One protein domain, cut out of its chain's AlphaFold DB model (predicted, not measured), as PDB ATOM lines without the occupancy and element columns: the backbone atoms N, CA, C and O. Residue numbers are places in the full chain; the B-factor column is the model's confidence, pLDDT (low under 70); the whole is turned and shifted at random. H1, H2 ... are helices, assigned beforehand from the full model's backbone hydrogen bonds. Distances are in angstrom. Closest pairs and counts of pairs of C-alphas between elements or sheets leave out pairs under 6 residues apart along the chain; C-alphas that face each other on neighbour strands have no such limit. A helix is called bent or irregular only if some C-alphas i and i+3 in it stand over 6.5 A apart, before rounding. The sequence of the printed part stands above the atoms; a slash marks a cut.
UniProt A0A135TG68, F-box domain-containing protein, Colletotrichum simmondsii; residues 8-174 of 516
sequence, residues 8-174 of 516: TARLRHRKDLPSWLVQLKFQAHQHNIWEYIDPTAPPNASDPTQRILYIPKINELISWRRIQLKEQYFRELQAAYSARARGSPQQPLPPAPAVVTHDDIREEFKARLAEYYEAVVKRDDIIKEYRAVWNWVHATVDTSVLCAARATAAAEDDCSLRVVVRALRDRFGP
ATOM      1  N   THR A   8     -31.595  10.114  27.028       66.12
ATOM      2  CA  THR A   8     -31.433  11.535  26.634       66.12
ATOM      3  C   THR A   8     -31.109  11.815  25.165       66.12
ATOM      4  O   THR A   8     -31.060  12.987  24.781       66.12
ATOM      5  N   ALA A   9     -30.912  10.802  24.316       79.75
ATOM      6  CA  ALA A   9     -30.559  11.036  22.913       79.75
ATOM      7  C   ALA A   9     -31.706  11.747  22.166       79.75
ATOM      8  O   ALA A   9     -32.746  11.153  21.889       79.75
ATOM      9  N   ARG A  10     -31.516  13.031  21.836       93.69
ATOM     10  CA  ARG A  10     -32.449  13.839  21.038       93.69
ATOM     11  C   ARG A  10     -31.819  14.195  19.701       93.69
ATOM     12  O   ARG A  10     -30.696  14.686  19.679       93.69
ATOM     13  N   LEU A  11     -32.553  14.009  18.608       95.31
ATOM     14  CA  LEU A  11     -32.104  14.385  17.270       95.31
ATOM     15  C   LEU A  11     -32.581  15.806  16.949       95.31
ATOM     16  O   LEU A  11     -33.728  16.013  16.547       95.31
ATOM     17  N   ARG A  12     -31.699  16.791  17.153       93.88
ATOM     18  CA  ARG A  12     -31.948  18.205  16.807       93.88
ATOM     19  C   ARG A  12     -31.006  18.698  15.722       93.88
ATOM     20  O   ARG A  12     -31.387  19.490  14.865       93.88
ATOM     21  N   HIS A  13     -29.767  18.231  15.772       93.88
ATOM     22  CA  HIS A  13     -28.691  18.656  14.900       93.88
ATOM     23  C   HIS A  13     -27.986  17.452  14.280       93.88
ATOM     24  O   HIS A  13     -28.029  16.333  14.782       93.88
ATOM     25  N   ARG A  14     -27.244  17.720  13.205       93.50
ATOM     26  CA  ARG A  14     -26.464  16.725  12.460       93.50
ATOM     27  C   ARG A  14     -25.527  15.887  13.331       93.50
ATOM     28  O   ARG A  14     -25.431  14.679  13.159       93.50
ATOM     29  N   LYS A  15     -24.871  16.535  14.296       93.12
ATOM     30  CA  LYS A  15     -23.947  15.897  15.243       93.12
ATOM     31  C   LYS A  15     -24.621  14.884  16.178       93.12
ATOM     32  O   LYS A  15     -23.924  14.048  16.740       93.12
ATOM     33  N   ASP A  16     -25.944  14.951  16.333       93.81
ATOM     34  CA  ASP A  16     -26.697  14.068  17.227       93.81
ATOM     35  C   ASP A  16     -27.056  12.733  16.541       93.81
ATOM     36  O   ASP A  16     -27.367  11.757  17.225       93.81
ATOM     37  N   LEU A  17     -26.990  12.668  15.200       94.31
ATOM     38  CA  LEU A  17     -27.424  11.510  14.411       94.31
ATOM     39  C   LEU A  17     -26.723  10.198  14.806       94.31
ATOM     40  O   LEU A  17     -27.442   9.216  14.991       94.31
ATOM     41  N   PRO A  18     -25.383  10.125  14.964       93.31
ATOM     42  CA  PRO A  18     -24.726   8.859  15.291       93.31
ATOM     43  C   PRO A  18     -25.208   8.283  16.628       93.31
ATOM     44  O   PRO A  18     -25.613   7.125  16.690       93.31
ATOM     45  N   SER A  19     -25.241   9.108  17.680       91.19
ATOM     46  CA  SER A  19     -25.692   8.690  19.012       91.19
ATOM     47  C   SER A  19     -27.178   8.328  19.025       91.19
ATOM     48  O   SER A  19     -27.570   7.340  19.642       91.19
ATOM     49  N   TRP A  20     -28.010   9.093  18.311       95.31
ATOM     50  CA  TRP A  20     -29.440   8.809  18.204       95.31
ATOM     51  C   TRP A  20     -29.719   7.506  17.448       95.31
ATOM     52  O   TRP A  20     -30.561   6.725  17.883       95.31
ATOM     53  N   LEU A  21     -28.985   7.219  16.367       95.44
ATOM     54  CA  LEU A  21     -29.158   5.990  15.589       95.44
ATOM     55  C   LEU A  21     -28.746   4.744  16.386       95.44
ATOM     56  O   LEU A  21     -29.417   3.718  16.297       95.44
ATOM     57  N   VAL A  22     -27.686   4.838  17.199       92.50
ATOM     58  CA  VAL A  22     -27.300   3.767  18.136       92.50
ATOM     59  C   VAL A  22     -28.428   3.499  19.133       92.50
ATOM     60  O   VAL A  22     -28.798   2.343  19.335       92.50
ATOM     61  N   GLN A  23     -29.024   4.553  19.701       93.50
ATOM     62  CA  GLN A  23     -30.135   4.401  20.638       93.50
ATOM     63  C   GLN A  23     -31.397   3.851  19.957       93.50
ATOM     64  O   GLN A  23     -32.033   2.960  20.511       93.50
ATOM     65  N   LEU A  24     -31.733   4.306  18.743       95.69
ATOM     66  CA  LEU A  24     -32.841   3.753  17.959       95.69
ATOM     67  C   LEU A  24     -32.642   2.256  17.713       95.69
ATOM     68  O   LEU A  24     -33.568   1.472  17.906       95.69
ATOM     69  N   LYS A  25     -31.433   1.859  17.304       95.75
ATOM     70  CA  LYS A  25     -31.093   0.458  17.063       95.75
ATOM     71  C   LYS A  25     -31.235  -0.372  18.335       95.75
ATOM     72  O   LYS A  25     -31.825  -1.447  18.289       95.75
ATOM     73  N   PHE A  26     -30.764   0.143  19.469       93.00
ATOM     74  CA  PHE A  26     -30.953  -0.495  20.770       93.00
ATOM     75  C   PHE A  26     -32.440  -0.680  21.105       93.00
ATOM     76  O   PHE A  26     -32.855  -1.805  21.373       93.00
ATOM     77  N   GLN A  27     -33.253   0.378  21.005       93.75
ATOM     78  CA  GLN A  27     -34.699   0.310  21.252       93.75
ATOM     79  C   GLN A  27     -35.376  -0.714  20.330       93.75
ATOM     80  O   GLN A  27     -36.083  -1.606  20.783       93.75
ATOM     81  N   ALA A  28     -35.105  -0.657  19.028       95.44
ATOM     82  CA  ALA A  28     -35.683  -1.581  18.061       95.44
ATOM     83  C   ALA A  28     -35.258  -3.046  18.275       95.44
ATOM     84  O   ALA A  28     -36.061  -3.944  18.023       95.44
ATOM     85  N   HIS A  29     -34.034  -3.308  18.747       93.56
ATOM     86  CA  HIS A  29     -33.604  -4.658  19.120       93.56
ATOM     87  C   HIS A  29     -34.268  -5.152  20.405       93.56
ATOM     88  O   HIS A  29     -34.676  -6.307  20.440       93.56
ATOM     89  N   GLN A  30     -34.437  -4.300  21.425       92.62
ATOM     90  CA  GLN A  30     -35.188  -4.668  22.636       92.62
ATOM     91  C   GLN A  30     -36.626  -5.098  22.315       92.62
ATOM     92  O   GLN A  30     -37.183  -5.953  22.994       92.62
ATOM     93  N   HIS A  31     -37.189  -4.528  21.252       92.62
ATOM     94  CA  HIS A  31     -38.529  -4.807  20.756       92.62
ATOM     95  C   HIS A  31     -38.577  -5.869  19.636       92.62
ATOM     96  O   HIS A  31     -39.649  -6.132  19.108       92.62
ATOM     97  N   ASN A  32     -37.448  -6.493  19.260       94.06
ATOM     98  CA  ASN A  32     -37.346  -7.487  18.173       94.06
ATOM     99  C   ASN A  32     -37.912  -7.025  16.811       94.06
ATOM    100  O   ASN A  32     -38.460  -7.820  16.052       94.06
ATOM    101  N   ILE A  33     -37.763  -5.740  16.473       95.06
ATOM    102  CA  ILE A  33     -38.320  -5.149  15.242       95.06
ATOM    103  C   ILE A  33     -37.292  -4.411  14.374       95.06
ATOM    104  O   ILE A  33     -37.672  -3.711  13.434       95.06
ATOM    105  N   TRP A  34     -35.990  -4.529  14.662       95.25
ATOM    106  CA  TRP A  34     -34.953  -3.821  13.892       95.25
ATOM    107  C   TRP A  34     -35.023  -4.119  12.390       95.25
ATOM    108  O   TRP A  34     -34.916  -3.196  11.589       95.25
ATOM    109  N   GLU A  35     -35.302  -5.364  12.000       93.75
ATOM    110  CA  GLU A  35     -35.459  -5.764  10.592       93.75
ATOM    111  C   GLU A  35     -36.535  -4.958   9.836       93.75
ATOM    112  O   GLU A  35     -36.433  -4.728   8.627       93.75
ATOM    113  N   TYR A  36     -37.537  -4.440  10.548       92.06
ATOM    114  CA  TYR A  36     -38.617  -3.631   9.980       92.06
ATOM    115  C   TYR A  36     -38.296  -2.135   9.927       92.06
ATOM    116  O   TYR A  36     -38.962  -1.395   9.210       92.06
ATOM    117  N   ILE A  37     -37.280  -1.685  10.666       94.56
ATOM    118  CA  ILE A  37     -36.924  -0.265  10.829       94.56
ATOM    119  C   ILE A  37     -35.591   0.066  10.148       94.56
ATOM    120  O   ILE A  37     -35.340   1.232   9.845       94.56
ATOM    121  N   ASP A  38     -34.754  -0.939   9.876       95.12
ATOM    122  CA  ASP A  38     -33.403  -0.756   9.356       95.12
ATOM    123  C   ASP A  38     -33.394   0.117   8.083       95.12
ATOM    124  O   ASP A  38     -33.865  -0.316   7.024       95.12
ATOM    125  N   PRO A  39     -32.835   1.344   8.138       94.75
ATOM    126  CA  PRO A  39     -32.848   2.263   7.004       94.75
ATOM    127  C   PRO A  39     -31.930   1.810   5.858       94.75
ATOM    128  O   PRO A  39     -31.922   2.433   4.792       94.75
ATOM    129  N   THR A  40     -31.100   0.784   6.075       94.44
ATOM    130  CA  THR A  40     -30.226   0.175   5.059       94.44
ATOM    131  C   THR A  40     -30.880  -0.996   4.332       94.44
ATOM    132  O   THR A  40     -30.387  -1.385   3.274       94.44
ATOM    133  N   ALA A  41     -32.003  -1.516   4.840       92.62
ATOM    134  CA  ALA A  41     -32.728  -2.592   4.182       92.62
ATOM    135  C   ALA A  41     -33.221  -2.153   2.787       92.62
ATOM    136  O   ALA A  41     -33.588  -0.979   2.602       92.62
ATOM    137  N   PRO A  42     -33.239  -3.074   1.805       91.19
ATOM    138  CA  PRO A  42     -33.690  -2.768   0.457       91.19
ATOM    139  C   PRO A  42     -35.176  -2.355   0.456       91.19
ATOM    140  O   PRO A  42     -35.923  -2.743   1.358       91.19
ATOM    141  N   PRO A  43     -35.634  -1.568  -0.537       84.81
ATOM    142  CA  PRO A  43     -37.008  -1.049  -0.582       84.81
ATOM    143  C   PRO A  43     -38.089  -2.136  -0.539       84.81
ATOM    144  O   PRO A  43     -39.183  -1.901  -0.050       84.81
ATOM    145  N   ASN A  44     -37.767  -3.344  -1.009       82.25
ATOM    146  CA  ASN A  44     -38.667  -4.496  -1.040       82.25
ATOM    147  C   ASN A  44     -38.709  -5.308   0.269       82.25
ATOM    148  O   ASN A  44     -39.411  -6.320   0.332       82.25
ATOM    149  N   ALA A  45     -37.955  -4.924   1.304       83.62
ATOM    150  CA  ALA A  45     -38.020  -5.613   2.585       83.62
ATOM    151  C   ALA A  45     -39.438  -5.467   3.161       83.62
ATOM    152  O   ALA A  45     -39.934  -4.357   3.334       83.62
ATOM    153  N   SER A  46     -40.105  -6.588   3.433       76.06
ATOM    154  CA  SER A  46     -41.537  -6.601   3.748       76.06
ATOM    155  C   SER A  46     -41.890  -5.706   4.940       76.06
ATOM    156  O   SER A  46     -41.245  -5.784   5.988       76.06
ATOM    157  N   ASP A  47     -42.932  -4.887   4.786       77.88
ATOM    158  CA  ASP A  47     -43.558  -4.167   5.893       77.88
ATOM    159  C   ASP A  47     -44.437  -5.155   6.688       77.88
ATOM    160  O   ASP A  47     -45.359  -5.759   6.120       77.88
ATOM    161  N   PRO A  48     -44.179  -5.360   7.992       72.38
ATOM    162  CA  PRO A  48     -44.968  -6.271   8.817       72.38
ATOM    163  C   PRO A  48     -46.433  -5.828   8.928       72.38
ATOM    164  O   PRO A  48     -47.317  -6.652   9.161       72.38
ATOM    165  N   THR A  49     -46.724  -4.542   8.710       71.19
ATOM    166  CA  THR A  49     -48.093  -4.030   8.710       71.19
ATOM    167  C   THR A  49     -48.875  -4.442   7.463       71.19
ATOM    168  O   THR A  49     -50.103  -4.480   7.528       71.19
ATOM    169  N   GLN A  50     -48.212  -4.828   6.369       77.00
ATOM    170  CA  GLN A  50     -48.865  -5.156   5.095       77.00
ATOM    171  C   GLN A  50     -49.083  -6.661   4.870       77.00
ATOM    172  O   GLN A  50     -49.893  -7.042   4.026       77.00
ATOM    173  N   ARG A  51     -48.422  -7.539   5.636       69.94
ATOM    174  CA  ARG A  51     -48.630  -8.995   5.540       69.94
ATOM    175  C   ARG A  51     -49.922  -9.415   6.243       69.94
ATOM    176  O   ARG A  51     -49.896  -9.903   7.367       69.94
ATOM    177  N   ILE A  52     -51.060  -9.244   5.578       71.50
ATOM    178  CA  ILE A  52     -52.273  -9.987   5.934       71.50
ATOM    179  C   ILE A  52     -52.307 -11.224   5.046       71.50
ATOM    180  O   ILE A  52     -52.325 -11.107   3.821       71.50
ATOM    181  N   LEU A  53     -52.298 -12.410   5.656       74.12
ATOM    182  CA  LEU A  53     -52.565 -13.639   4.917       74.12
ATOM    183  C   LEU A  53     -53.988 -13.555   4.364       74.12
ATOM    184  O   LEU A  53     -54.952 -13.410   5.111       74.12
ATOM    185  N   TYR A  54     -54.119 -13.609   3.044       84.12
ATOM    186  CA  TYR A  54     -55.421 -13.714   2.403       84.12
ATOM    187  C   TYR A  54     -56.039 -15.067   2.762       84.12
ATOM    188  O   TYR A  54     -55.458 -16.105   2.445       84.12
ATOM    189  N   ILE A  55     -57.210 -15.064   3.407       86.75
ATOM    190  CA  ILE A  55     -57.998 -16.287   3.589       86.75
ATOM    191  C   ILE A  55     -58.882 -16.449   2.357       86.75
ATOM    192  O   ILE A  55     -59.800 -15.640   2.170       86.75
ATOM    193  N   PRO A  56     -58.664 -17.485   1.534       85.62
ATOM    194  CA  PRO A  56     -59.542 -17.754   0.414       85.62
ATOM    195  C   PRO A  56     -60.936 -18.088   0.931       85.62
ATOM    196  O   PRO A  56     -61.100 -18.802   1.927       85.62
ATOM    197  N   LYS A  57     -61.966 -17.598   0.245       90.31
ATOM    198  CA  LYS A  57     -63.340 -17.994   0.566       90.31
ATOM    199  C   LYS A  57     -63.504 -19.491   0.307       90.31
ATOM    200  O   LYS A  57     -62.865 -20.052  -0.578       90.31
ATOM    201  N   ILE A  58     -64.439 -20.129   1.005       89.50
ATOM    202  CA  ILE A  58     -64.775 -21.553   0.812       89.50
ATOM    203  C   ILE A  58     -65.002 -21.876  -0.677       89.50
ATOM    204  O   ILE A  58     -64.437 -22.829  -1.198       89.50
ATOM    205  N   ASN A  59     -65.736 -21.029  -1.404       90.81
ATOM    206  CA  ASN A  59     -65.973 -21.224  -2.840       90.81
ATOM    207  C   ASN A  59     -64.704 -21.088  -3.700       90.81
ATOM    208  O   ASN A  59     -64.601 -21.727  -4.745       90.81
ATOM    209  N   GLU A  60     -63.738 -20.276  -3.272       91.62
ATOM    210  CA  GLU A  60     -62.446 -20.139  -3.948       91.62
ATOM    211  C   GLU A  60     -61.589 -21.382  -3.723       91.62
ATOM    212  O   GLU A  60     -61.024 -21.890  -4.686       91.62
ATOM    213  N   LEU A  61     -61.580 -21.945  -2.506       92.81
ATOM    214  CA  LEU A  61     -60.932 -23.236  -2.239       92.81
ATOM    215  C   LEU A  61     -61.557 -24.365  -3.063       92.81
ATOM    216  O   LEU A  61     -60.830 -25.151  -3.668       92.81
ATOM    217  N   ILE A  62     -62.892 -24.413  -3.161       92.25
ATOM    218  CA  ILE A  62     -63.586 -25.369  -4.039       92.25
ATOM    219  C   ILE A  62     -63.128 -25.177  -5.489       92.25
ATOM    220  O   ILE A  62     -62.832 -26.154  -6.177       92.25
ATOM    221  N   SER A  63     -63.060 -23.930  -5.961       94.00
ATOM    222  CA  SER A  63     -62.621 -23.610  -7.322       94.00
ATOM    223  C   SER A  63     -61.182 -24.066  -7.575       94.00
ATOM    224  O   SER A  63     -60.927 -24.793  -8.536       94.00
ATOM    225  N   TRP A  64     -60.251 -23.733  -6.680       94.81
ATOM    226  CA  TRP A  64     -58.852 -24.153  -6.770       94.81
ATOM    227  C   TRP A  64     -58.708 -25.669  -6.750       94.81
ATOM    228  O   TRP A  64     -57.988 -26.228  -7.577       94.81
ATOM    229  N   ARG A  65     -59.448 -26.359  -5.877       95.75
ATOM    230  CA  ARG A  65     -59.412 -27.821  -5.809       95.75
ATOM    231  C   ARG A  65     -59.949 -28.462  -7.085       95.75
ATOM    232  O   ARG A  65     -59.374 -29.432  -7.573       95.75
ATOM    233  N   ARG A  66     -61.004 -27.894  -7.676       94.94
ATOM    234  CA  ARG A  66     -61.522 -28.329  -8.984       94.94
ATOM    235  C   ARG A  66     -60.503 -28.126 -10.101       94.94
ATOM    236  O   ARG A  66     -60.399 -28.994 -10.961       94.94
ATOM    237  N   ILE A  67     -59.765 -27.015 -10.098       96.25
ATOM    238  CA  ILE A  67     -58.697 -26.764 -11.076       96.25
ATOM    239  C   ILE A  67     -57.591 -27.817 -10.925       96.25
ATOM    240  O   ILE A  67     -57.255 -28.472 -11.907       96.25
ATOM    241  N   GLN A  68     -57.120 -28.071  -9.701       95.44
ATOM    242  CA  GLN A  68     -56.093 -29.087  -9.431       95.44
ATOM    243  C   GLN A  68     -56.506 -30.490  -9.893       95.44
ATOM    244  O   GLN A  68     -55.729 -31.178 -10.553       95.44
ATOM    245  N   LEU A  69     -57.737 -30.910  -9.578       95.56
ATOM    246  CA  LEU A  69     -58.249 -32.218  -9.996       95.56
ATOM    247  C   LEU A  69     -58.381 -32.324 -11.519       95.56
ATOM    248  O   LEU A  69     -58.085 -33.373 -12.085       95.56
ATOM    249  N   LYS A  70     -58.776 -31.240 -12.198       96.06
ATOM    250  CA  LYS A  70     -58.811 -31.198 -13.666       96.06
ATOM    251  C   LYS A  70     -57.413 -31.316 -14.266       96.06
ATOM    252  O   LYS A  70     -57.225 -32.106 -15.183       96.06
ATOM    253  N   GLU A  71     -56.436 -30.572 -13.756       96.88
ATOM    254  CA  GLU A  71     -55.045 -30.648 -14.222       96.88
ATOM    255  C   GLU A  71     -54.440 -32.038 -14.004       96.88
ATOM    256  O   GLU A  71     -53.740 -32.559 -14.871       96.88
ATOM    257  N   GLN A  72     -54.714 -32.659 -12.855       96.94
ATOM    258  CA  GLN A  72     -54.298 -34.031 -12.581       96.94
ATOM    259  C   GLN A  72     -54.930 -35.013 -13.574       96.94
ATOM    260  O   GLN A  72     -54.204 -35.771 -14.213       96.94
ATOM    261  N   TYR A  73     -56.246 -34.932 -13.771       97.06
ATOM    262  CA  TYR A  73     -56.958 -35.764 -14.736       97.06
ATOM    263  C   TYR A  73     -56.404 -35.611 -16.159       97.06
ATOM    264  O   TYR A  73     -56.158 -36.609 -16.828       97.06
ATOM    265  N   PHE A  74     -56.136 -34.382 -16.617       97.19
ATOM    266  CA  PHE A  74     -55.541 -34.157 -17.938       97.19
ATOM    267  C   PHE A  74     -54.143 -34.771 -18.069       97.19
ATOM    268  O   PHE A  74     -53.841 -35.367 -19.103       97.19
ATOM    269  N   ARG A  75     -53.306 -34.676 -17.026       97.38
ATOM    270  CA  ARG A  75     -51.980 -35.315 -17.010       97.38
ATOM    271  C   ARG A  75     -52.079 -36.837 -17.092       97.38
ATOM    272  O   ARG A  75     -51.372 -37.447 -17.892       97.38
ATOM    273  N   GLU A  76     -52.966 -37.444 -16.310       96.38
ATOM    274  CA  GLU A  76     -53.196 -38.896 -16.313       96.38
ATOM    275  C   GLU A  76     -53.754 -39.374 -17.659       96.38
ATOM    276  O   GLU A  76     -53.295 -40.374 -18.214       96.38
ATOM    277  N   LEU A  77     -54.686 -38.614 -18.233       96.00
ATOM    278  CA  LEU A  77     -55.275 -38.907 -19.531       96.00
ATOM    279  C   LEU A  77     -54.219 -38.853 -20.647       96.00
ATOM    280  O   LEU A  77     -54.130 -39.768 -21.468       96.00
ATOM    281  N   GLN A  78     -53.371 -37.819 -20.656       96.56
ATOM    282  CA  GLN A  78     -52.275 -37.689 -21.619       96.56
ATOM    283  C   GLN A  78     -51.238 -38.813 -21.467       96.56
ATOM    284  O   GLN A  78     -50.734 -39.331 -22.470       96.56
ATOM    285  N   ALA A  79     -50.947 -39.231 -20.232       95.50
ATOM    286  CA  ALA A  79     -50.065 -40.362 -19.958       95.50
ATOM    287  C   ALA A  79     -50.646 -41.682 -20.495       95.50
ATOM    288  O   ALA A  79     -49.926 -42.424 -21.167       95.50
ATOM    289  N   ALA A  80     -51.944 -41.934 -20.289       94.75
ATOM    290  CA  ALA A  80     -52.632 -43.120 -20.799       94.75
ATOM    291  C   ALA A  80     -52.629 -43.172 -22.339       94.75
ATOM    292  O   ALA A  80     -52.305 -44.207 -22.931       94.75
ATOM    293  N   TYR A  81     -52.898 -42.043 -23.007       94.12
ATOM    294  CA  TYR A  81     -52.793 -41.954 -24.469       94.12
ATOM    295  C   TYR A  81     -51.370 -42.227 -24.964       94.12
ATOM    296  O   TYR A  81     -51.177 -42.993 -25.910       94.12
ATOM    297  N   SER A  82     -50.368 -41.659 -24.292       94.69
ATOM    298  CA  SER A  82     -48.957 -41.857 -24.641       94.69
ATOM    299  C   SER A  82     -48.499 -43.306 -24.423       94.69
ATOM    300  O   SER A  82     -47.697 -43.827 -25.195       94.69
ATOM    301  N   ALA A  83     -49.003 -43.988 -23.390       93.00
ATOM    302  CA  ALA A  83     -48.726 -45.405 -23.144       93.00
ATOM    303  C   ALA A  83     -49.343 -46.304 -24.226       93.00
ATOM    304  O   ALA A  83     -48.671 -47.195 -24.748       93.00
ATOM    305  N   ARG A  84     -50.585 -46.015 -24.634       93.19
ATOM    306  CA  ARG A  84     -51.272 -46.749 -25.704       93.19
ATOM    307  C   ARG A  84     -50.576 -46.592 -27.054       93.19
ATOM    308  O   ARG A  84     -50.442 -47.571 -27.782       93.19
ATOM    309  N   ALA A  85     -50.079 -45.394 -27.363       92.19
ATOM    310  CA  ALA A  85     -49.292 -45.145 -28.573       92.19
ATOM    311  C   ALA A  85     -47.989 -45.970 -28.623       92.19
ATOM    312  O   ALA A  85     -47.501 -46.280 -29.704       92.19
ATOM    313  N   ARG A  86     -47.449 -46.371 -27.464       94.81
ATOM    314  CA  ARG A  86     -46.245 -47.212 -27.339       94.81
ATOM    315  C   ARG A  86     -46.533 -48.719 -27.315       94.81
ATOM    316  O   ARG A  86     -45.656 -49.493 -26.951       94.81
ATOM    317  N   GLY A  87     -47.750 -49.147 -27.658       91.69
ATOM    318  CA  GLY A  87     -48.112 -50.569 -27.717       91.69
ATOM    319  C   GLY A  87     -48.245 -51.251 -26.351       91.69
ATOM    320  O   GLY A  87     -48.280 -52.477 -26.287       91.69
ATOM    321  N   SER A  88     -48.330 -50.487 -25.254       88.00
ATOM    322  CA  SER A  88     -48.626 -51.070 -23.941       88.00
ATOM    323  C   SER A  88     -50.055 -51.639 -23.915       88.00
ATOM    324  O   SER A  88     -50.959 -51.018 -24.490       88.00
ATOM    325  N   PRO A  89     -50.285 -52.794 -23.257       77.25
ATOM    326  CA  PRO A  89     -51.621 -53.368 -23.107       77.25
ATOM    327  C   PRO A  89     -52.579 -52.352 -22.472       77.25
ATOM    328  O   PRO A  89     -52.154 -51.512 -21.681       77.25
ATOM    329  N   GLN A  90     -53.856 -52.409 -22.876       77.69
ATOM    330  CA  GLN A  90     -54.883 -51.393 -22.614       77.69
ATOM    331  C   GLN A  90     -54.900 -50.932 -21.148       77.69
ATOM    332  O   GLN A  90     -55.532 -51.553 -20.296       77.69
ATOM    333  N   GLN A  91     -54.242 -49.806 -20.861       84.12
ATOM    334  CA  GLN A  91     -54.440 -49.103 -19.603       84.12
ATOM    335  C   GLN A  91     -55.852 -48.495 -19.620       84.12
ATOM    336  O   GLN A  91     -56.203 -47.821 -20.597       84.12
ATOM    337  N   PRO A  92     -56.678 -48.737 -18.588       90.25
ATOM    338  CA  PRO A  92     -57.991 -48.116 -18.490       90.25
ATOM    339  C   PRO A  92     -57.846 -46.591 -18.426       90.25
ATOM    340  O   PRO A  92     -56.906 -46.068 -17.825       90.25
ATOM    341  N   LEU A  93     -58.771 -45.875 -19.070       93.50
ATOM    342  CA  LEU A  93     -58.809 -44.415 -19.002       93.50
ATOM    343  C   LEU A  93     -59.073 -43.972 -17.553       93.50
ATOM    344  O   LEU A  93     -59.860 -44.629 -16.862       93.50
ATOM    345  N   PRO A  94     -58.451 -42.872 -17.088       95.00
ATOM    346  CA  PRO A  94     -58.728 -42.356 -15.755       95.00
ATOM    347  C   PRO A  94     -60.219 -41.985 -15.631       95.00
ATOM    348  O   PRO A  94     -60.813 -41.497 -16.599       95.00
ATOM    349  N   PRO A  95     -60.852 -42.212 -14.467       94.88
ATOM    350  CA  PRO A  95     -62.236 -41.813 -14.238       94.88
ATOM    351  C   PRO A  95     -62.372 -40.285 -14.219       94.88
ATOM    352  O   PRO A  95     -61.433 -39.564 -13.883       94.88
ATOM    353  N   ALA A  96     -63.564 -39.782 -14.552       93.88
ATOM    354  CA  ALA A  96     -63.844 -38.350 -14.486       93.88
ATOM    355  C   ALA A  96     -63.644 -37.811 -13.049       93.88
ATOM    356  O   ALA A  96     -63.971 -38.513 -12.088       93.88
ATOM    357  N   PRO A  97     -63.151 -36.566 -12.875       95.12
ATOM    358  CA  PRO A  97     -62.924 -35.997 -11.550       95.12
ATOM    359  C   PRO A  97     -64.203 -35.955 -10.711       95.12
ATOM    360  O   PRO A  97     -65.243 -35.485 -11.179       95.12
ATOM    361  N   ALA A  98     -64.113 -36.377  -9.448       93.94
ATOM    362  CA  ALA A  98     -65.215 -36.251  -8.501       93.94
ATOM    363  C   ALA A  98     -65.590 -34.774  -8.262       93.94
ATOM    364  O   ALA A  98     -64.745 -33.872  -8.302       93.94
ATOM    365  N   VAL A  99     -66.874 -34.517  -7.992       94.69
ATOM    366  CA  VAL A  99     -67.354 -33.171  -7.657       94.69
ATOM    367  C   VAL A  99     -66.865 -32.804  -6.260       94.69
ATOM    368  O   VAL A  99     -67.293 -33.403  -5.283       94.69
ATOM    369  N   VAL A 100     -66.014 -31.779  -6.165       95.31
ATOM    370  CA  VAL A 100     -65.594 -31.215  -4.872       95.31
ATOM    371  C   VAL A 100     -66.793 -30.562  -4.190       95.31
ATOM    372  O   VAL A 100     -67.386 -29.614  -4.734       95.31
ATOM    373  N   THR A 101     -67.120 -31.070  -3.008       94.00
ATOM    374  CA  THR A 101     -68.164 -30.585  -2.109       94.00
ATOM    375  C   THR A 101     -67.575 -29.706  -1.005       94.00
ATOM    376  O   THR A 101     -66.363 -29.570  -0.845       94.00
ATOM    377  N   HIS A 102     -68.455 -29.077  -0.227       92.12
ATOM    378  CA  HIS A 102     -68.054 -28.296   0.940       92.12
ATOM    379  C   HIS A 102     -67.416 -29.170   2.033       92.12
ATOM    380  O   HIS A 102     -66.544 -28.706   2.768       92.12
ATOM    381  N   ASP A 103     -67.851 -30.421   2.170       93.38
ATOM    382  CA  ASP A 103     -67.355 -31.307   3.223       93.38
ATOM    383  C   ASP A 103     -65.917 -31.750   2.953       93.38
ATOM    384  O   ASP A 103     -65.119 -31.784   3.888       93.38
ATOM    385  N   ASP A 104     -65.554 -31.917   1.678       91.44
ATOM    386  CA  ASP A 104     -64.194 -32.267   1.249       91.44
ATOM    387  C   ASP A 104     -63.146 -31.211   1.634       91.44
ATOM    388  O   ASP A 104     -61.979 -31.538   1.840       91.44
ATOM    389  N   ILE A 105     -63.546 -29.937   1.742       95.69
ATOM    390  CA  ILE A 105     -62.637 -28.816   2.039       95.69
ATOM    391  C   ILE A 105     -62.787 -28.263   3.461       95.69
ATOM    392  O   ILE A 105     -62.099 -27.311   3.833       95.69
ATOM    393  N   ARG A 106     -63.701 -28.819   4.264       91.62
ATOM    394  CA  ARG A 106     -64.056 -28.270   5.580       91.62
ATOM    395  C   ARG A 106     -62.855 -28.227   6.523       91.62
ATOM    396  O   ARG A 106     -62.623 -27.202   7.161       91.62
ATOM    397  N   GLU A 107     -62.106 -29.322   6.613       93.38
ATOM    398  CA  GLU A 107     -60.944 -29.410   7.505       93.38
ATOM    399  C   GLU A 107     -59.757 -28.579   6.991       93.38
ATOM    400  O   GLU A 107     -59.102 -27.912   7.788       93.38
ATOM    401  N   GLU A 108     -59.546 -28.498   5.670       93.44
ATOM    402  CA  GLU A 108     -58.535 -27.601   5.085       93.44
ATOM    403  C   GLU A 108     -58.853 -26.131   5.389       93.44
ATOM    404  O   GLU A 108     -57.981 -25.367   5.808       93.44
ATOM    405  N   PHE A 109     -60.115 -25.727   5.220       91.44
ATOM    406  CA  PHE A 109     -60.543 -24.368   5.526       91.44
ATOM    407  C   PHE A 109     -60.361 -24.043   7.014       91.44
ATOM    408  O   PHE A 109     -59.863 -22.968   7.343       91.44
ATOM    409  N   LYS A 110     -60.707 -24.972   7.916       90.38
ATOM    410  CA  LYS A 110     -60.463 -24.813   9.358       90.38
ATOM    411  C   LYS A 110     -58.976 -24.648   9.678       90.38
ATOM    412  O   LYS A 110     -58.644 -23.764  10.463       90.38
ATOM    413  N   ALA A 111     -58.101 -25.451   9.071       92.00
ATOM    414  CA  ALA A 111     -56.656 -25.356   9.277       92.00
ATOM    415  C   ALA A 111     -56.105 -23.997   8.813       92.00
ATOM    416  O   ALA A 111     -55.469 -23.293   9.595       92.00
ATOM    417  N   ARG A 112     -56.454 -23.559   7.595       90.50
ATOM    418  CA  ARG A 112     -56.060 -22.236   7.070       90.50
ATOM    419  C   ARG A 112     -56.588 -21.084   7.922       90.50
ATOM    420  O   ARG A 112     -55.918 -20.069   8.090       90.50
ATOM    421  N   LEU A 113     -57.803 -21.225   8.451       87.00
ATOM    422  CA  LEU A 113     -58.392 -20.231   9.340       87.00
ATOM    423  C   LEU A 113     -57.622 -20.149  10.669       87.00
ATOM    424  O   LEU A 113     -57.414 -19.049  11.176       87.00
ATOM    425  N   ALA A 114     -57.173 -21.283  11.215       88.94
ATOM    426  CA  ALA A 114     -56.329 -21.315  12.408       88.94
ATOM    427  C   ALA A 114     -54.958 -20.658  12.160       88.94
ATOM    428  O   ALA A 114     -54.574 -19.775  12.925       88.94
ATOM    429  N   GLU A 115     -54.281 -20.999  11.057       89.19
ATOM    430  CA  GLU A 115     -53.013 -20.370  10.643       89.19
ATOM    431  C   GLU A 115     -53.156 -18.853  10.464       89.19
ATOM    432  O   GLU A 115     -52.301 -18.074  10.889       89.19
ATOM    433  N   TYR A 116     -54.267 -18.412   9.868       87.81
ATOM    434  CA  TYR A 116     -54.568 -16.991   9.745       87.81
ATOM    435  C   TYR A 116     -54.688 -16.313  11.108       87.81
ATOM    436  O   TYR A 116     -54.103 -15.250  11.306       87.81
ATOM    437  N   TYR A 117     -55.434 -16.898  12.049       84.44
ATOM    438  CA  TYR A 117     -55.592 -16.297  13.373       84.44
ATOM    439  C   TYR A 117     -54.264 -16.218  14.125       84.44
ATOM    440  O   TYR A 117     -53.981 -15.185  14.730       84.44
ATOM    441  N   GLU A 118     -53.426 -17.250  14.039       88.25
ATOM    442  CA  GLU A 118     -52.077 -17.224  14.609       88.25
ATOM    443  C   GLU A 118     -51.225 -16.103  13.987       88.25
ATOM    444  O   GLU A 118     -50.584 -15.325  14.700       88.25
ATOM    445  N   ALA A 119     -51.282 -15.944  12.661       85.25
ATOM    446  CA  ALA A 119     -50.583 -14.869  11.962       85.25
ATOM    447  C   ALA A 119     -51.104 -13.469  12.334       85.25
ATOM    448  O   ALA A 119     -50.308 -12.535  12.438       85.25
ATOM    449  N   VAL A 120     -52.413 -13.312  12.557       83.56
ATOM    450  CA  VAL A 120     -53.013 -12.050  13.021       83.56
ATOM    451  C   VAL A 120     -52.504 -11.687  14.410       83.56
ATOM    452  O   VAL A 120     -52.054 -10.561  14.596       83.56
ATOM    453  N   VAL A 121     -52.499 -12.635  15.353       84.44
ATOM    454  CA  VAL A 121     -51.976 -12.405  16.711       84.44
ATOM    455  C   VAL A 121     -50.510 -11.978  16.652       84.44
ATOM    456  O   VAL A 121     -50.144 -10.936  17.192       84.44
ATOM    457  N   LYS A 122     -49.685 -12.711  15.897       87.88
ATOM    458  CA  LYS A 122     -48.265 -12.379  15.719       87.88
ATOM    459  C   LYS A 122     -48.059 -10.996  15.090       87.88
ATOM    460  O   LYS A 122     -47.144 -10.270  15.473       87.88
ATOM    461  N   ARG A 123     -48.894 -10.615  14.119       87.19
ATOM    462  CA  ARG A 123     -48.856  -9.282  13.498       87.19
ATOM    463  C   ARG A 123     -49.237  -8.191  14.492       87.19
ATOM    464  O   ARG A 123     -48.580  -7.153  14.504       87.19
ATOM    465  N   ASP A 124     -50.264  -8.408  15.303       86.12
ATOM    466  CA  ASP A 124     -50.703  -7.436  16.304       86.12
ATOM    467  C   ASP A 124     -49.621  -7.196  17.365       86.12
ATOM    468  O   ASP A 124     -49.365  -6.040  17.718       86.12
ATOM    469  N   ASP A 125     -48.914  -8.250  17.781       87.94
ATOM    470  CA  ASP A 125     -47.741  -8.139  18.651       87.94
ATOM    471  C   ASP A 125     -46.642  -7.293  17.989       87.94
ATOM    472  O   ASP A 125     -46.182  -6.309  18.572       87.94
ATOM    473  N   ILE A 126     -46.287  -7.572  16.729       90.06
ATOM    474  CA  ILE A 126     -45.290  -6.768  15.998       90.06
ATOM    475  C   ILE A 126     -45.740  -5.304  15.868       90.06
ATOM    476  O   ILE A 126     -44.934  -4.396  16.068       90.06
ATOM    477  N   ILE A 127     -47.015  -5.039  15.565       88.38
ATOM    478  CA  ILE A 127     -47.560  -3.675  15.446       88.38
ATOM    479  C   ILE A 127     -47.487  -2.934  16.782       88.38
ATOM    480  O   ILE A 127     -47.208  -1.729  16.806       88.38
ATOM    481  N   LYS A 128     -47.751  -3.624  17.894       89.38
ATOM    482  CA  LYS A 128     -47.656  -3.057  19.240       89.38
ATOM    483  C   LYS A 128     -46.226  -2.612  19.538       89.38
ATOM    484  O   LYS A 128     -46.024  -1.448  19.896       89.38
ATOM    485  N   GLU A 129     -45.253  -3.490  19.316       93.50
ATOM    486  CA  GLU A 129     -43.833  -3.193  19.523       93.50
ATOM    487  C   GLU A 129     -43.340  -2.094  18.560       93.50
ATOM    488  O   GLU A 129     -42.668  -1.138  18.958       93.50
ATOM    489  N   TYR A 130     -43.783  -2.136  17.300       93.69
ATOM    490  CA  TYR A 130     -43.517  -1.099  16.301       93.69
ATOM    491  C   TYR A 130     -44.022   0.277  16.731       93.69
ATOM    492  O   TYR A 130     -43.318   1.281  16.601       93.69
ATOM    493  N   ARG A 131     -45.233   0.340  17.293       91.75
ATOM    494  CA  ARG A 131     -45.813   1.585  17.801       91.75
ATOM    495  C   ARG A 131     -45.027   2.131  18.992       91.75
ATOM    496  O   ARG A 131     -44.922   3.351  19.116       91.75
ATOM    497  N   ALA A 132     -44.468   1.270  19.842       91.50
ATOM    498  CA  ALA A 132     -43.618   1.700  20.951       91.50
ATOM    499  C   ALA A 132     -42.378   2.450  20.438       91.50
ATOM    500  O   ALA A 132     -42.135   3.590  20.848       91.50
ATOM    501  N   VAL A 133     -41.669   1.882  19.457       95.50
ATOM    502  CA  VAL A 133     -40.493   2.536  18.859       95.50
ATOM    503  C   VAL A 133     -40.879   3.769  18.042       95.50
ATOM    504  O   VAL A 133     -40.200   4.792  18.125       95.50
ATOM    505  N   TRP A 134     -42.008   3.745  17.328       94.88
ATOM    506  CA  TRP A 134     -42.533   4.929  16.640       94.88
ATOM    507  C   TRP A 134     -42.784   6.098  17.606       94.88
ATOM    508  O   TRP A 134     -42.390   7.237  17.340       94.88
ATOM    509  N   ASN A 135     -43.416   5.828  18.751       91.19
ATOM    510  CA  ASN A 135     -43.660   6.834  19.786       91.19
ATOM    511  C   ASN A 135     -42.346   7.373  20.364       91.19
ATOM    512  O   ASN A 135     -42.226   8.578  20.589       91.19
ATOM    513  N   TRP A 136     -41.353   6.502  20.556       94.94
ATOM    514  CA  TRP A 136     -40.020   6.905  20.993       94.94
ATOM    515  C   TRP A 136     -39.337   7.840  19.980       94.94
ATOM    516  O   TRP A 136     -38.793   8.876  20.368       94.94
ATOM    517  N   VAL A 137     -39.428   7.546  18.677       96.06
ATOM    518  CA  VAL A 137     -38.926   8.438  17.614       96.06
ATOM    519  C   VAL A 137     -39.633   9.795  17.671       96.06
ATOM    520  O   VAL A 137     -38.970  10.832  17.669       96.06
ATOM    521  N   HIS A 138     -40.958   9.812  17.818       92.94
ATOM    522  CA  HIS A 138     -41.725  11.053  17.977       92.94
ATOM    523  C   HIS A 138     -41.314  11.888  19.194       92.94
ATOM    524  O   HIS A 138     -41.358  13.114  19.131       92.94
ATOM    525  N   ALA A 139     -40.942  11.242  20.296       91.50
ATOM    526  CA  ALA A 139     -40.540  11.925  21.521       91.50
ATOM    527  C   ALA A 139     -39.095  12.457  21.475       91.50
ATOM    528  O   ALA A 139     -38.752  13.378  22.222       91.50
ATOM    529  N   THR A 140     -38.235  11.873  20.634       95.25
ATOM    530  CA  THR A 140     -36.789  12.159  20.616       95.25
ATOM    531  C   THR A 140     -36.326  12.991  19.422       95.25
ATOM    532  O   THR A 140     -35.272  13.624  19.508       95.25
ATOM    533  N   VAL A 141     -37.094  13.044  18.333       96.25
ATOM    534  CA  VAL A 141     -36.793  13.870  17.154       96.25
ATOM    535  C   VAL A 141     -37.541  15.200  17.245       96.25
ATOM    536  O   VAL A 141     -38.715  15.236  17.607       96.25
ATOM    537  N   ASP A 142     -36.873  16.307  16.908       95.62
ATOM    538  CA  ASP A 142     -37.533  17.612  16.829       95.62
ATOM    539  C   ASP A 142     -38.730  17.589  15.856       95.62
ATOM    540  O   ASP A 142     -38.643  17.040  14.755       95.62
ATOM    541  N   THR A 143     -39.851  18.205  16.242       94.75
ATOM    542  CA  THR A 143     -41.101  18.161  15.468       94.75
ATOM    543  C   THR A 143     -40.925  18.678  14.040       94.75
ATOM    544  O   THR A 143     -41.459  18.082  13.108       94.75
ATOM    545  N   SER A 144     -40.157  19.757  13.842       95.31
ATOM    546  CA  SER A 144     -39.943  20.337  12.507       95.31
ATOM    547  C   SER A 144     -39.151  19.392  11.599       95.31
ATOM    548  O   SER A 144     -39.464  19.222  10.419       95.31
ATOM    549  N   VAL A 145     -38.167  18.712  12.186       95.69
ATOM    550  CA  VAL A 145     -37.314  17.726  11.529       95.69
ATOM    551  C   VAL A 145     -38.119  16.489  11.135       95.69
ATOM    552  O   VAL A 145     -38.045  16.042   9.988       95.69
ATOM    553  N   LEU A 146     -38.918  15.964  12.066       96.38
ATOM    554  CA  LEU A 146     -39.744  14.784  11.836       96.38
ATOM    555  C   LEU A 146     -40.836  15.045  10.792       96.38
ATOM    556  O   LEU A 146     -41.055  14.203   9.925       96.38
ATOM    557  N   CYS A 147     -41.495  16.210  10.832       94.50
ATOM    558  CA  CYS A 147     -42.493  16.596   9.830       94.50
ATOM    559  C   CYS A 147     -41.912  16.589   8.414       94.50
ATOM    560  O   CYS A 147     -42.527  16.051   7.498       94.50
ATOM    561  N   ALA A 148     -40.710  17.133   8.237       95.56
ATOM    562  CA  ALA A 148     -40.080  17.159   6.928       95.56
ATOM    563  C   ALA A 148     -39.615  15.768   6.462       95.56
ATOM    564  O   ALA A 148     -39.785  15.445   5.292       95.56
ATOM    565  N   ALA A 149     -39.105  14.917   7.361       96.38
ATOM    566  CA  ALA A 149     -38.785  13.527   7.021       96.38
ATOM    567  C   ALA A 149     -40.033  12.729   6.608       96.38
ATOM    568  O   ALA A 149     -39.990  11.954   5.658       96.38
ATOM    569  N   ARG A 150     -41.171  12.961   7.275       96.31
ATOM    570  CA  ARG A 150     -42.461  12.371   6.889       96.31
ATOM    571  C   ARG A 150     -42.965  12.885   5.544       96.31
ATOM    572  O   ARG A 150     -43.581  12.114   4.824       96.31
ATOM    573  N   ALA A 151     -42.709  14.146   5.203       95.56
ATOM    574  CA  ALA A 151     -43.046  14.682   3.886       95.56
ATOM    575  C   ALA A 151     -42.222  14.008   2.775       95.56
ATOM    576  O   ALA A 151     -42.782  13.654   1.743       95.56
ATOM    577  N   THR A 152     -40.927  13.763   3.008       95.50
ATOM    578  CA  THR A 152     -40.090  12.966   2.094       95.50
ATOM    579  C   THR A 152     -40.622  11.541   1.954       95.50
ATOM    580  O   THR A 152     -40.781  11.067   0.839       95.50
ATOM    581  N   ALA A 153     -40.974  10.893   3.067       93.94
ATOM    582  CA  ALA A 153     -41.536   9.544   3.057       93.94
ATOM    583  C   ALA A 153     -42.880   9.467   2.304       93.94
ATOM    584  O   ALA A 153     -43.097   8.582   1.485       93.94
ATOM    585  N   ALA A 154     -43.761  10.450   2.509       92.19
ATOM    586  CA  ALA A 154     -45.028  10.548   1.788       92.19
ATOM    587  C   ALA A 154     -44.843  10.762   0.276       92.19
ATOM    588  O   ALA A 154     -45.673  10.302  -0.501       92.19
ATOM    589  N   ALA A 155     -43.764  11.425  -0.154       93.75
ATOM    590  CA  ALA A 155     -43.440  11.568  -1.572       93.75
ATOM    591  C   ALA A 155     -42.998  10.241  -2.226       93.75
ATOM    592  O   ALA A 155     -43.104  10.109  -3.442       93.75
ATOM    593  N   GLU A 156     -42.541   9.266  -1.432       92.44
ATOM    594  CA  GLU A 156     -42.232   7.895  -1.869       92.44
ATOM    595  C   GLU A 156     -43.447   6.946  -1.775       92.44
ATOM    596  O   GLU A 156     -43.300   5.753  -2.021       92.44
ATOM    597  N   ASP A 157     -44.634   7.456  -1.413       91.50
ATOM    598  CA  ASP A 157     -45.856   6.673  -1.136       91.50
ATOM    599  C   ASP A 157     -45.682   5.602  -0.033       91.50
ATOM    600  O   ASP A 157     -46.449   4.648   0.081       91.50
ATOM    601  N   ASP A 158     -44.680   5.771   0.837       88.88
ATOM    602  CA  ASP A 158     -44.393   4.866   1.949       88.88
ATOM    603  C   ASP A 158     -44.119   5.669   3.227       88.88
ATOM    604  O   ASP A 158     -43.045   6.225   3.451       88.88
ATOM    605  N   CYS A 159     -45.117   5.717   4.112       90.44
ATOM    606  CA  CYS A 159     -45.019   6.383   5.413       90.44
ATOM    607  C   CYS A 159     -44.472   5.474   6.531       90.44
ATOM    608  O   CYS A 159     -44.639   5.801   7.714       90.44
ATOM    609  N   SER A 160     -43.856   4.338   6.196       93.25
ATOM    610  CA  SER A 160     -43.263   3.435   7.179       93.25
ATOM    611  C   SER A 160     -42.101   4.090   7.930       93.25
ATOM    612  O   SER A 160     -41.413   5.002   7.464       93.25
ATOM    613  N   LEU A 161     -41.850   3.593   9.140       94.31
ATOM    614  CA  LEU A 161     -40.810   4.095  10.037       94.31
ATOM    615  C   LEU A 161     -39.444   3.942   9.400       94.31
ATOM    616  O   LEU A 161     -38.584   4.789   9.598       94.31
ATOM    617  N   ARG A 162     -39.262   2.889   8.600       94.88
ATOM    618  CA  ARG A 162     -38.043   2.660   7.839       94.88
ATOM    619  C   ARG A 162     -37.754   3.823   6.899       94.88
ATOM    620  O   ARG A 162     -36.644   4.350   6.933       94.88
ATOM    621  N   VAL A 163     -38.732   4.243   6.096       94.62
ATOM    622  CA  VAL A 163     -38.559   5.353   5.147       94.62
ATOM    623  C   VAL A 163     -38.381   6.673   5.889       94.62
ATOM    624  O   VAL A 163     -37.492   7.449   5.546       94.62
ATOM    625  N   VAL A 164     -39.109   6.892   6.987       96.06
ATOM    626  CA  VAL A 164     -38.905   8.074   7.840       96.06
ATOM    627  C   VAL A 164     -37.489   8.107   8.432       96.06
ATOM    628  O   VAL A 164     -36.822   9.138   8.373       96.06
ATOM    629  N   VAL A 165     -36.991   6.994   8.973       96.44
ATOM    630  CA  VAL A 165     -35.632   6.890   9.534       96.44
ATOM    631  C   VAL A 165     -34.577   7.021   8.436       96.44
ATOM    632  O   VAL A 165     -33.547   7.657   8.662       96.44
ATOM    633  N   ARG A 166     -34.832   6.488   7.235       96.19
ATOM    634  CA  ARG A 166     -33.976   6.670   6.056       96.19
ATOM    635  C   ARG A 166     -33.900   8.145   5.663       96.19
ATOM    636  O   ARG A 166     -32.796   8.667   5.560       96.19
ATOM    637  N   ALA A 167     -35.032   8.841   5.576       96.25
ATOM    638  CA  ALA A 167     -35.087  10.272   5.292       96.25
ATOM    639  C   ALA A 167     -34.372  11.112   6.368       96.25
ATOM    640  O   ALA A 167     -33.639  12.048   6.044       96.25
ATOM    641  N   LEU A 168     -34.516  10.760   7.653       96.56
ATOM    642  CA  LEU A 168     -33.757  11.388   8.744       96.56
ATOM    643  C   LEU A 168     -32.249  11.159   8.578       96.56
ATOM    644  O   LEU A 168     -31.463  12.104   8.676       96.56
ATOM    645  N   ARG A 169     -31.838   9.920   8.298       95.75
ATOM    646  CA  ARG A 169     -30.432   9.567   8.079       95.75
ATOM    647  C   ARG A 169     -29.855  10.308   6.881       95.75
ATOM    648  O   ARG A 169     -28.758  10.833   6.993       95.75
ATOM    649  N   ASP A 170     -30.566  10.372   5.766       94.50
ATOM    650  CA  ASP A 170     -30.063  10.989   4.539       94.50
ATOM    651  C   ASP A 170     -29.974  12.519   4.685       94.50
ATOM    652  O   ASP A 170     -29.041  13.141   4.184       94.50
ATOM    653  N   ARG A 171     -30.870  13.125   5.477       93.94
ATOM    654  CA  ARG A 171     -30.838  14.559   5.792       93.94
ATOM    655  C   ARG A 171     -29.690  14.966   6.719       93.94
ATOM    656  O   ARG A 171     -29.129  16.049   6.553       93.94
ATOM    657  N   PHE A 172     -29.373  14.155   7.727       93.88
ATOM    658  CA  PHE A 172     -28.321  14.465   8.707       93.88
ATOM    659  C   PHE A 172     -27.016  13.696   8.479       93.88
ATOM    660  O   PHE A 172     -26.036  13.914   9.192       93.88
ATOM    661  N   GLY A 173     -26.976  12.795   7.506       87.06
ATOM    662  CA  GLY A 173     -25.789  12.022   7.184       87.06
ATOM    663  C   GLY A 173     -24.637  12.924   6.743       87.06
ATOM    664  O   GLY A 173     -24.829  14.116   6.458       87.06
ATOM    665  N   PRO A 174     -23.403  12.397   6.672       81.69
ATOM    666  CA  PRO A 174     -22.385  12.976   5.806       81.69
ATOM    667  C   PRO A 174     -23.064  13.241   4.462       81.69
ATOM    668  O   PRO A 174     -23.742  12.353   3.943       81.69
TER     669      PRO A 174
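This is residues 8 to 174 of the 516 residues of the protein "F-box domain-containing protein" of Colletotrichum simmondsii (UniProt A0A135TG68). Picture a small helical head at one end, built of H1, H2, H5, H6 and the last part of H4, and a long arm that makes the length of the whole. H4 runs the near part of the arm into the head, H3 makes its far part, and the two meet near their ends at a corner, as a wide-open V. Two long links without named elements, residues 38 to 57 and 86 to 105, lead from the head to H3 and back beside H3 to H4. The printed part has 167 residues, with six named helices, H1 to H6 in order, and no named strand; its class is all helix. It is extended, with a radius of gyration of the C-alphas of 26.8 A and spans of 84 by 35 by 27 A.

Begin at H1, residues 14 to 30, and go on to H2, residues 34 to 37; the two only just touch, only at the corner, with Ala 28 and Trp 34 as closest C-alphas, 4.8 A. Beyond the next long link lies H3, residues 58 to 85, which is close to but not clearly touching H4, residues 106 to 140: the closest C-alphas, of Ile 58 and Phe 109, are 6.9 A apart, at a steep tilt of 56 degrees. With residues 133 to 137 alone, H4 touches H1, closest at the C-alphas of Ala 28 and Val 133, 6.4 A; they run opposite ways at a shallow tilt of 33 degrees, only just short of steep. Next look at H5, residues 143 to 155, and H6, residues 161 to 172: they touch at a steep tilt of 65 degrees, with the C-alphas of Ala 149 and Ala 167 closest, 5.2 A. H6 touches H2, closest at Ile 37 and Arg 162, C-alphas 4.3 A apart, and touches H1 only at their ends, at Arg 14 and Phe 172, C-alphas 4.8 A apart. H3 is apart from H1, H2, H5 and H6. In H3, H4, H5 and H6 every O i to N i+4 pair is within hydrogen-bond range; in H1, 11 of 13 are, and H2 is too short for such a pair.

Find C-alpha 14 at (-26.464, 16.725, 12.460), where H1 begins; it covers 25.2 A, has a kink of 28 degrees near residue 21, and is irregular, with C-alphas 15 and 18 7.1 A apart. H2 is four residues. H3 starts at C-alpha 58, (-64.775, -21.553, 0.812), and covers 40.7 A; H4, the longest, covers 51.0 A. H5 covers 18.4 A, and H6 covers 16.3 A to C-alpha 172 at (-28.321, 14.465, 8.707).

Look for the two C-alphas farthest apart at His 13 and Pro 89, 84.6 A. The printed part has no cut. The links H2 to H3 and H3 to H4 are long, 20 residues each; the other three are tight. The mean pLDDT of the printed part is 91.4, and residues 8 and 51 are under 70.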